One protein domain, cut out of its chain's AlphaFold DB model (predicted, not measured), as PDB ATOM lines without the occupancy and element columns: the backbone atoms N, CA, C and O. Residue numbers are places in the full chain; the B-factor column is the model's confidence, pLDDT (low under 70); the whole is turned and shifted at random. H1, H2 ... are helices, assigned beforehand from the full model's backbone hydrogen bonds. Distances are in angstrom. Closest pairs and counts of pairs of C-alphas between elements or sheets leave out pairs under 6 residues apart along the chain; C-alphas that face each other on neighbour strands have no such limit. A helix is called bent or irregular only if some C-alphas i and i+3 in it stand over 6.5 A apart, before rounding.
ATOM      1  N   LEU A   2       7.965  25.283 -81.293       94.56
ATOM      2  CA  LEU A   2       7.005  25.650 -82.350       94.56
ATOM      3  C   LEU A   2       6.564  24.457 -83.222       94.56
ATOM      4  O   LEU A   2       5.382  24.312 -83.475       94.56
ATOM      5  N   GLN A   3       7.489  23.567 -83.600       96.12
ATOM      6  CA  GLN A   3       7.177  22.374 -84.407       96.12
ATOM      7  C   GLN A   3       6.137  21.458 -83.745       96.12
ATOM      8  O   GLN A   3       5.161  21.086 -84.373       96.12
ATOM      9  N   ALA A   4       6.267  21.203 -82.440       94.25
ATOM     10  CA  ALA A   4       5.288  20.405 -81.701       94.25
ATOM     11  C   ALA A   4       3.894  21.061 -81.662       94.25
ATOM     12  O   ALA A   4       2.883  20.366 -81.627       94.25
ATOM     13  N   VAL A   5       3.833  22.398 -81.679       96.94
ATOM     14  CA  VAL A   5       2.567  23.140 -81.773       96.94
ATOM     15  C   VAL A   5       1.974  23.032 -83.177       96.94
ATOM     16  O   VAL A   5       0.763  22.885 -83.299       96.94
ATOM     17  N   LEU A   6       2.807  23.080 -84.221       97.12
ATOM     18  CA  LEU A   6       2.371  22.917 -85.609       97.12
ATOM     19  C   LEU A   6       1.811  21.513 -85.857       97.12
ATOM     20  O   LEU A   6       0.715  21.406 -86.392       97.12
ATOM     21  N   ASP A   7       2.495  20.467 -85.390       96.88
ATOM     22  CA  ASP A   7       2.031  19.078 -85.531       96.88
ATOM     23  C   ASP A   7       0.712  18.838 -84.781       96.88
ATOM     24  O   ASP A   7      -0.204  18.188 -85.285       96.88
ATOM     25  N   TRP A   8       0.578  19.400 -83.575       97.31
ATOM     26  CA  TRP A   8      -0.680  19.334 -82.831       97.31
ATOM     27  C   TRP A   8      -1.809  20.074 -83.558       97.31
ATOM     28  O   TRP A   8      -2.924  19.554 -83.660       97.31
ATOM     29  N   TRP A   9      -1.526  21.268 -84.082       96.56
ATOM     30  CA  TRP A   9      -2.495  22.053 -84.838       96.56
ATOM     31  C   TRP A   9      -2.918  21.361 -86.136       96.56
ATOM     32  O   TRP A   9      -4.096  21.401 -86.475       96.56
ATOM     33  N   ASP A  10      -2.006  20.681 -86.827       97.06
ATOM     34  CA  ASP A  10      -2.326  19.897 -88.021       97.06
ATOM     35  C   ASP A  10      -3.322  18.768 -87.699       97.06
ATOM     36  O   ASP A  10      -4.335  18.596 -88.382       97.06
ATOM     37  N   GLY A  11      -3.135  18.088 -86.562       96.88
ATOM     38  CA  GLY A  11      -4.111  17.127 -86.041       96.88
ATOM     39  C   GLY A  11      -5.483  17.751 -85.753       96.88
ATOM     40  O   GLY A  11      -6.517  17.163 -86.085       96.88
ATOM     41  N   VAL A  12      -5.516  18.962 -85.188       95.56
ATOM     42  CA  VAL A  12      -6.764  19.720 -84.982       95.56
ATOM     43  C   VAL A  12      -7.407  20.087 -86.323       95.56
ATOM     44  O   VAL A  12      -8.615  19.918 -86.480       95.56
ATOM     45  N   ALA A  13      -6.624  20.538 -87.303       94.75
ATOM     46  CA  ALA A  13      -7.113  20.901 -88.630       94.75
ATOM     47  C   ALA A  13      -7.743  19.696 -89.348       94.75
ATOM     48  O   ALA A  13      -8.841  19.814 -89.892       94.75
ATOM     49  N   LEU A  14      -7.109  18.522 -89.275       96.50
ATOM     50  CA  LEU A  14      -7.652  17.271 -89.814       96.50
ATOM     51  C   LEU A  14      -8.918  16.813 -89.080       96.50
ATOM     52  O   LEU A  14      -9.848  16.294 -89.702       96.50
ATOM     53  N   TRP A  15      -8.989  17.010 -87.761       95.88
ATOM     54  CA  TRP A  15     -10.202  16.742 -86.985       95.88
ATOM     55  C   TRP A  15     -11.357  17.667 -87.376       95.88
ATOM     56  O   TRP A  15     -12.485  17.205 -87.533       95.88
ATOM     57  N   VAL A  16     -11.096  18.953 -87.600       93.81
ATOM     58  CA  VAL A  16     -12.133  19.882 -88.068       93.81
ATOM     59  C   VAL A  16     -12.538  19.575 -89.512       93.81
ATOM     60  O   VAL A  16     -13.720  19.624 -89.833       93.81
ATOM     61  N   ALA A  17     -11.605  19.206 -90.391       94.56
ATOM     62  CA  ALA A  17     -11.899  18.969 -91.807       94.56
ATOM     63  C   ALA A  17     -12.863  17.793 -92.056       94.56
ATOM     64  O   ALA A  17     -13.602  17.803 -93.040       94.56
ATOM     65  N   GLN A  18     -12.879  16.793 -91.170       95.31
ATOM     66  CA  GLN A  18     -13.727  15.599 -91.297       95.31
ATOM     67  C   GLN A  18     -15.145  15.760 -90.717       95.31
ATOM     68  O   GLN A  18     -15.973  14.866 -90.897       95.31
ATOM     69  N   ILE A  19     -15.459  16.867 -90.029       96.06
ATOM     70  CA  ILE A  19     -16.821  17.097 -89.518       96.06
ATOM     71  C   ILE A  19     -17.727  17.721 -90.587       96.06
ATOM     72  O   ILE A  19     -17.275  18.437 -91.482       96.06
ATOM     73  N   ALA A  20     -19.038  17.507 -90.460       94.25
ATOM     74  CA  ALA A  20     -20.026  18.114 -91.348       94.25
ATOM     75  C   ALA A  20     -19.954  19.654 -91.318       94.25
ATOM     76  O   ALA A  20     -19.814  20.260 -90.254       94.25
ATOM     77  N   PHE A  21     -20.124  20.295 -92.478       90.94
ATOM     78  CA  PHE A  21     -20.011  21.752 -92.640       90.94
ATOM     79  C   PHE A  21     -20.817  22.586 -91.617       90.94
ATOM     80  O   PHE A  21     -20.251  23.527 -91.056       90.94
ATOM     81  N   PRO A  22     -22.083  22.248 -91.274       95.19
ATOM     82  CA  PRO A  22     -22.826  22.999 -90.258       95.19
ATOM     83  C   PRO A  22     -22.157  22.978 -88.877       95.19
ATOM     84  O   PRO A  22     -22.220  23.963 -88.143       95.19
ATOM     85  N   LEU A  23     -21.484  21.878 -88.527       94.50
ATOM     86  CA  LEU A  23     -20.780  21.745 -87.254       94.50
ATOM     87  C   LEU A  23     -19.487  22.573 -87.235       94.50
ATOM     88  O   LEU A  23     -19.192  23.193 -86.217       94.50
ATOM     89  N   GLN A  24     -18.766  22.666 -88.362       94.19
ATOM     90  CA  GLN A  24     -17.614  23.575 -88.499       94.19
ATOM     91  C   GLN A  24     -18.032  25.025 -88.245       94.19
ATOM     92  O   GLN A  24     -17.414  25.724 -87.444       94.19
ATOM     93  N   PHE A  25     -19.128  25.462 -88.870       95.31
ATOM     94  CA  PHE A  25     -19.651  26.812 -88.680       95.31
ATOM     95  C   PHE A  25     -20.065  27.074 -87.226       95.31
ATOM     96  O   PHE A  25     -19.747  28.128 -86.671       95.31
ATOM     97  N   ALA A  26     -20.722  26.104 -86.584       96.69
ATOM     98  CA  ALA A  26     -21.089  26.200 -85.176       96.69
ATOM     99  C   ALA A  26     -19.858  26.351 -84.265       96.69
ATOM    100  O   ALA A  26     -19.872  27.202 -83.377       96.69
ATOM    101  N   LEU A  27     -18.778  25.595 -84.507       95.19
ATOM    102  CA  LEU A  27     -17.515  25.740 -83.771       95.19
ATOM    103  C   LEU A  27     -16.895  27.130 -83.967       95.19
ATOM    104  O   LEU A  27     -16.453  27.746 -82.999       95.19
ATOM    105  N   VAL A  28     -16.901  27.653 -85.196       95.44
ATOM    106  CA  VAL A  28     -16.398  29.006 -85.478       95.44
ATOM    107  C   VAL A  28     -17.220  30.054 -84.733       95.44
ATOM    108  O   VAL A  28     -16.639  30.920 -84.083       95.44
ATOM    109  N   MET A  29     -18.553  29.972 -84.760       97.31
ATOM    110  CA  MET A  29     -19.407  30.890 -83.996       97.31
ATOM    111  C   MET A  29     -19.196  30.765 -82.492       97.31
ATOM    112  O   MET A  29     -19.135  31.784 -81.806       97.31
ATOM    113  N   LEU A  30     -19.010  29.547 -81.985       96.50
ATOM    114  CA  LEU A  30     -18.730  29.303 -80.575       96.50
ATOM    115  C   LEU A  30     -17.452  30.008 -80.107       96.50
ATOM    116  O   LEU A  30     -17.395  30.413 -78.955       96.50
ATOM    117  N   VAL A  31     -16.450  30.176 -80.972       96.06
ATOM    118  CA  VAL A  31     -15.210  30.903 -80.650       96.06
ATOM    119  C   VAL A  31     -15.338  32.400 -80.947       96.06
ATOM    120  O   VAL A  31     -14.890  33.231 -80.158       96.06
ATOM    121  N   LEU A  32     -15.970  32.768 -82.063       97.06
ATOM    122  CA  LEU A  32     -16.051  34.154 -82.522       97.06
ATOM    123  C   LEU A  32     -16.953  35.019 -81.633       97.06
ATOM    124  O   LEU A  32     -16.585  36.148 -81.310       97.06
ATOM    125  N   LEU A  33     -18.115  34.505 -81.217       96.81
ATOM    126  CA  LEU A  33     -19.044  35.232 -80.347       96.81
ATOM    127  C   LEU A  33     -18.408  35.636 -79.007       96.81
ATOM    128  O   LEU A  33     -18.446  36.826 -78.689       96.81
ATOM    129  N   PRO A  34     -17.806  34.723 -78.219       96.00
ATOM    130  CA  PRO A  34     -17.171  35.106 -76.965       96.00
ATOM    131  C   PRO A  34     -15.931  35.967 -77.187       96.00
ATOM    132  O   PRO A  34     -15.654  36.818 -76.350       96.00
ATOM    133  N   LEU A  35     -15.211  35.812 -78.303       96.38
ATOM    134  CA  LEU A  35     -14.100  36.703 -78.630       96.38
ATOM    135  C   LEU A  35     -14.590  38.141 -78.864       96.38
ATOM    136  O   LEU A  35     -13.993  39.086 -78.353       96.38
ATOM    137  N   CYS A  36     -15.703  38.305 -79.579       95.88
ATOM    138  CA  CYS A  36     -16.329  39.604 -79.811       95.88
ATOM    139  C   CYS A  36     -16.881  40.208 -78.509       95.88
ATOM    140  O   CYS A  36     -16.560  41.347 -78.173       95.88
ATOM    141  N   LEU A  37     -17.642  39.428 -77.733       94.25
ATOM    142  CA  LEU A  37     -18.180  39.844 -76.432       94.25
ATOM    143  C   LEU A  37     -17.064  40.201 -75.443       94.25
ATOM    144  O   LEU A  37     -17.133  41.226 -74.773       94.25
ATOM    145  N   GLY A  38     -16.020  39.378 -75.377       95.00
ATOM    146  CA  GLY A  38     -14.847  39.615 -74.544       95.00
ATOM    147  C   GLY A  38     -14.080  40.859 -74.978       95.00
ATOM    148  O   GLY A  38     -13.650  41.632 -74.126       95.00
ATOM    149  N   GLY A  39     -13.957  41.094 -76.286       94.81
ATOM    150  CA  GLY A  39     -13.367  42.310 -76.841       94.81
ATOM    151  C   GLY A  39     -14.160  43.564 -76.474       94.81
ATOM    152  O   GLY A  39     -13.576  44.521 -75.971       94.81
ATOM    153  N   ALA A  40     -15.482  43.543 -76.650       92.88
ATOM    154  CA  ALA A  40     -16.358  44.643 -76.246       92.88
ATOM    155  C   ALA A  40     -16.247  44.920 -74.737       92.88
ATOM    156  O   ALA A  40     -15.967  46.045 -74.331       92.88
ATOM    157  N   TRP A  41     -16.332  43.871 -73.914       94.06
ATOM    158  CA  TRP A  41     -16.173  43.981 -72.465       94.06
ATOM    159  C   TRP A  41     -14.803  44.538 -72.063       94.06
ATOM    160  O   TRP A  41     -14.697  45.340 -71.135       94.06
ATOM    161  N   LEU A  42     -13.736  44.140 -72.762       93.44
ATOM    162  CA  LEU A  42     -12.389  44.642 -72.512       93.44
ATOM    163  C   LEU A  42     -12.285  46.135 -72.830       93.44
ATOM    164  O   LEU A  42     -11.685  46.874 -72.050       93.44
ATOM    165  N   ILE A  43     -12.878  46.576 -73.942       91.69
ATOM    166  CA  ILE A  43     -12.920  47.988 -74.331       91.69
ATOM    167  C   ILE A  43     -13.657  48.799 -73.265       91.69
ATOM    168  O   ILE A  43     -13.081  49.755 -72.742       91.69
ATOM    169  N   ASP A  44     -14.856  48.377 -72.866       91.25
ATOM    170  CA  ASP A  44     -15.636  49.048 -71.818       91.25
ATOM    171  C   ASP A  44     -14.834  49.141 -70.512       91.25
ATOM    172  O   ASP A  44     -14.707  50.204 -69.903       91.25
ATOM    173  N   ARG A  45     -14.160  48.050 -70.131       88.12
ATOM    174  CA  ARG A  45     -13.313  48.006 -68.934       88.12
ATOM    175  C   ARG A  45     -12.127  48.973 -69.004       88.12
ATOM    176  O   ARG A  45     -11.709  49.499 -67.968       88.12
ATOM    177  N   VAL A  46     -11.532  49.156 -70.182       89.81
ATOM    178  CA  VAL A  46     -10.430  50.106 -70.405       89.81
ATOM    179  C   VAL A  46     -10.949  51.540 -70.320       89.81
ATOM    180  O   VAL A  46     -10.347  52.361 -69.624       89.81
ATOM    181  N   VAL A  47     -12.088  51.824 -70.951       87.88
ATOM    182  CA  VAL A  47     -12.744  53.140 -70.930       87.88
ATOM    183  C   VAL A  47     -13.144  53.539 -69.506       87.88
ATOM    184  O   VAL A  47     -12.834  54.653 -69.066       87.88
ATOM    185  N   ASP A  48     -13.728  52.623 -68.736       85.25
ATOM    186  CA  ASP A  48     -14.105  52.852 -67.337       85.25
ATOM    187  C   ASP A  48     -12.899  53.138 -66.440       85.25
ATOM    188  O   ASP A  48     -12.990  53.926 -65.500       85.25
ATOM    189  N   ARG A  49     -11.744  52.519 -66.715       79.81
ATOM    190  CA  ARG A  49     -10.507  52.791 -65.965       79.81
ATOM    191  C   ARG A  49      -9.847  54.108 -66.359       79.81
ATOM    192  O   ARG A  49      -9.213  54.732 -65.510       79.81
ATOM    193  N   ALA A  50      -9.992  54.542 -67.609       78.19
ATOM    194  CA  ALA A  50      -9.448  55.812 -68.089       78.19
ATOM    195  C   ALA A  50     -10.295  57.024 -67.648       78.19
ATOM    196  O   ALA A  50      -9.756  58.098 -67.368       78.19
ATOM    197  N   SER A  51     -11.611  56.846 -67.521       69.94
ATOM    198  CA  SER A  51     -12.565  57.896 -67.136       69.94
ATOM    199  C   SER A  51     -12.257  58.619 -65.808       69.94
ATOM    200  O   SER A  51     -12.288  59.853 -65.796       69.94
ATOM    201  N   PRO A  52     -11.894  57.947 -64.694       68.12
ATOM    202  CA  PRO A  52     -11.532  58.636 -63.454       68.12
ATOM    203  C   PRO A  52     -10.243  59.467 -63.557       68.12
ATOM    204  O   PRO A  52     -10.079  60.413 -62.786       68.12
ATOM    205  N   LEU A  53      -9.350  59.175 -64.513       61.69
ATOM    206  CA  LEU A  53      -8.195  60.033 -64.807       61.69
ATOM    207  C   LEU A  53      -8.619  61.301 -65.567       61.69
ATOM    208  O   LEU A  53      -8.167  62.396 -65.239       61.69
ATOM    209  N   ALA A  54      -9.524  61.164 -66.539       61.06
ATOM    210  CA  ALA A  54     -10.035  62.283 -67.333       61.06
ATOM    211  C   ALA A  54     -10.911  63.248 -66.509       61.06
ATOM    212  O   ALA A  54     -10.843  64.463 -66.701       61.06
ATOM    213  N   GLY A  55     -11.687  62.732 -65.547       61.41
ATOM    214  CA  GLY A  55     -12.516  63.549 -64.652       61.41
ATOM    215  C   GLY A  55     -11.708  64.483 -63.744       61.41
ATOM    216  O   GLY A  55     -12.127  65.611 -63.501       61.41
ATOM    217  N   ARG A  56     -10.508  64.069 -63.309       59.78
ATOM    218  CA  ARG A  56      -9.622  64.899 -62.467       59.78
ATOM    219  C   ARG A  56      -9.012  66.094 -63.201       59.78
ATOM    220  O   ARG A  56      -8.602  67.047 -62.552       59.78
ATOM    221  N   LEU A  57      -8.960  66.050 -64.531       60.38
ATOM    222  CA  LEU A  57      -8.447  67.141 -65.363       60.38
ATOM    223  C   LEU A  57      -9.546  68.134 -65.779       60.38
ATOM    224  O   LEU A  57      -9.228  69.217 -66.265       60.38
TER     225      LEU A  57
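What this domain is: This is residues 2 to 57 of the 64 residues of an uncharacterized protein of Gandjariella thermophila (UniProt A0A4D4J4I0). What shape does the printed part take? Two helices meet near their ends as a flat, lopsided V, with H1 as the short arm and the much longer H2 as the other; the corner lies at residues 18 to 20, and the space between the arms is empty. What is it made of, and how large is it? The printed part has 56 residues with two named helices, H1 then H2, and no named strand; its class is all helix. It is extended, with a radius of gyration of the C-alphas of 19.1 A, and spans 57 by 31 by 7 A.

Where its parts are: Where does H1 run? H1 is residues 2 to 17, from C-alpha 2 at (7.005, 25.650, -82.350), and is 22.2 A long. Where does H2 run? H2 is residues 21 to 57, 54.2 A long, from C-alpha 21 at (-20.011, 21.752, -92.640) to C-alpha 57 at (-8.447, 67.141, -65.363). Is H2 straight? It has a kink of 28 degrees near residue 50. It is neither bent nor irregular, but only just: C-alphas 49 and 52 are 6.4 A apart.

How they stand to each other: How near do the helices come? H1 and H2 are close but not clearly touching; their closest C-alphas, those of Val 16 and Gln 24, are 6.6 A apart. How do they run? They run opposite ways at a steep tilt of 55 degrees. What do the backbones show? In H1 every O i to N i+4 pair is within hydrogen-bond range; in H2, 28 of 33 are.

The domain as a whole: How far does it reach? The two C-alphas farthest apart, those of Gln 18 and Leu 57, are 57.9 A apart. Is the printed part whole? It has no cut, and the link from H1 to H2 is tight. Where is the model's confidence low? The mean pLDDT of the printed part is 90.2, and residues 51 to 57, which belong to H2, are under 70.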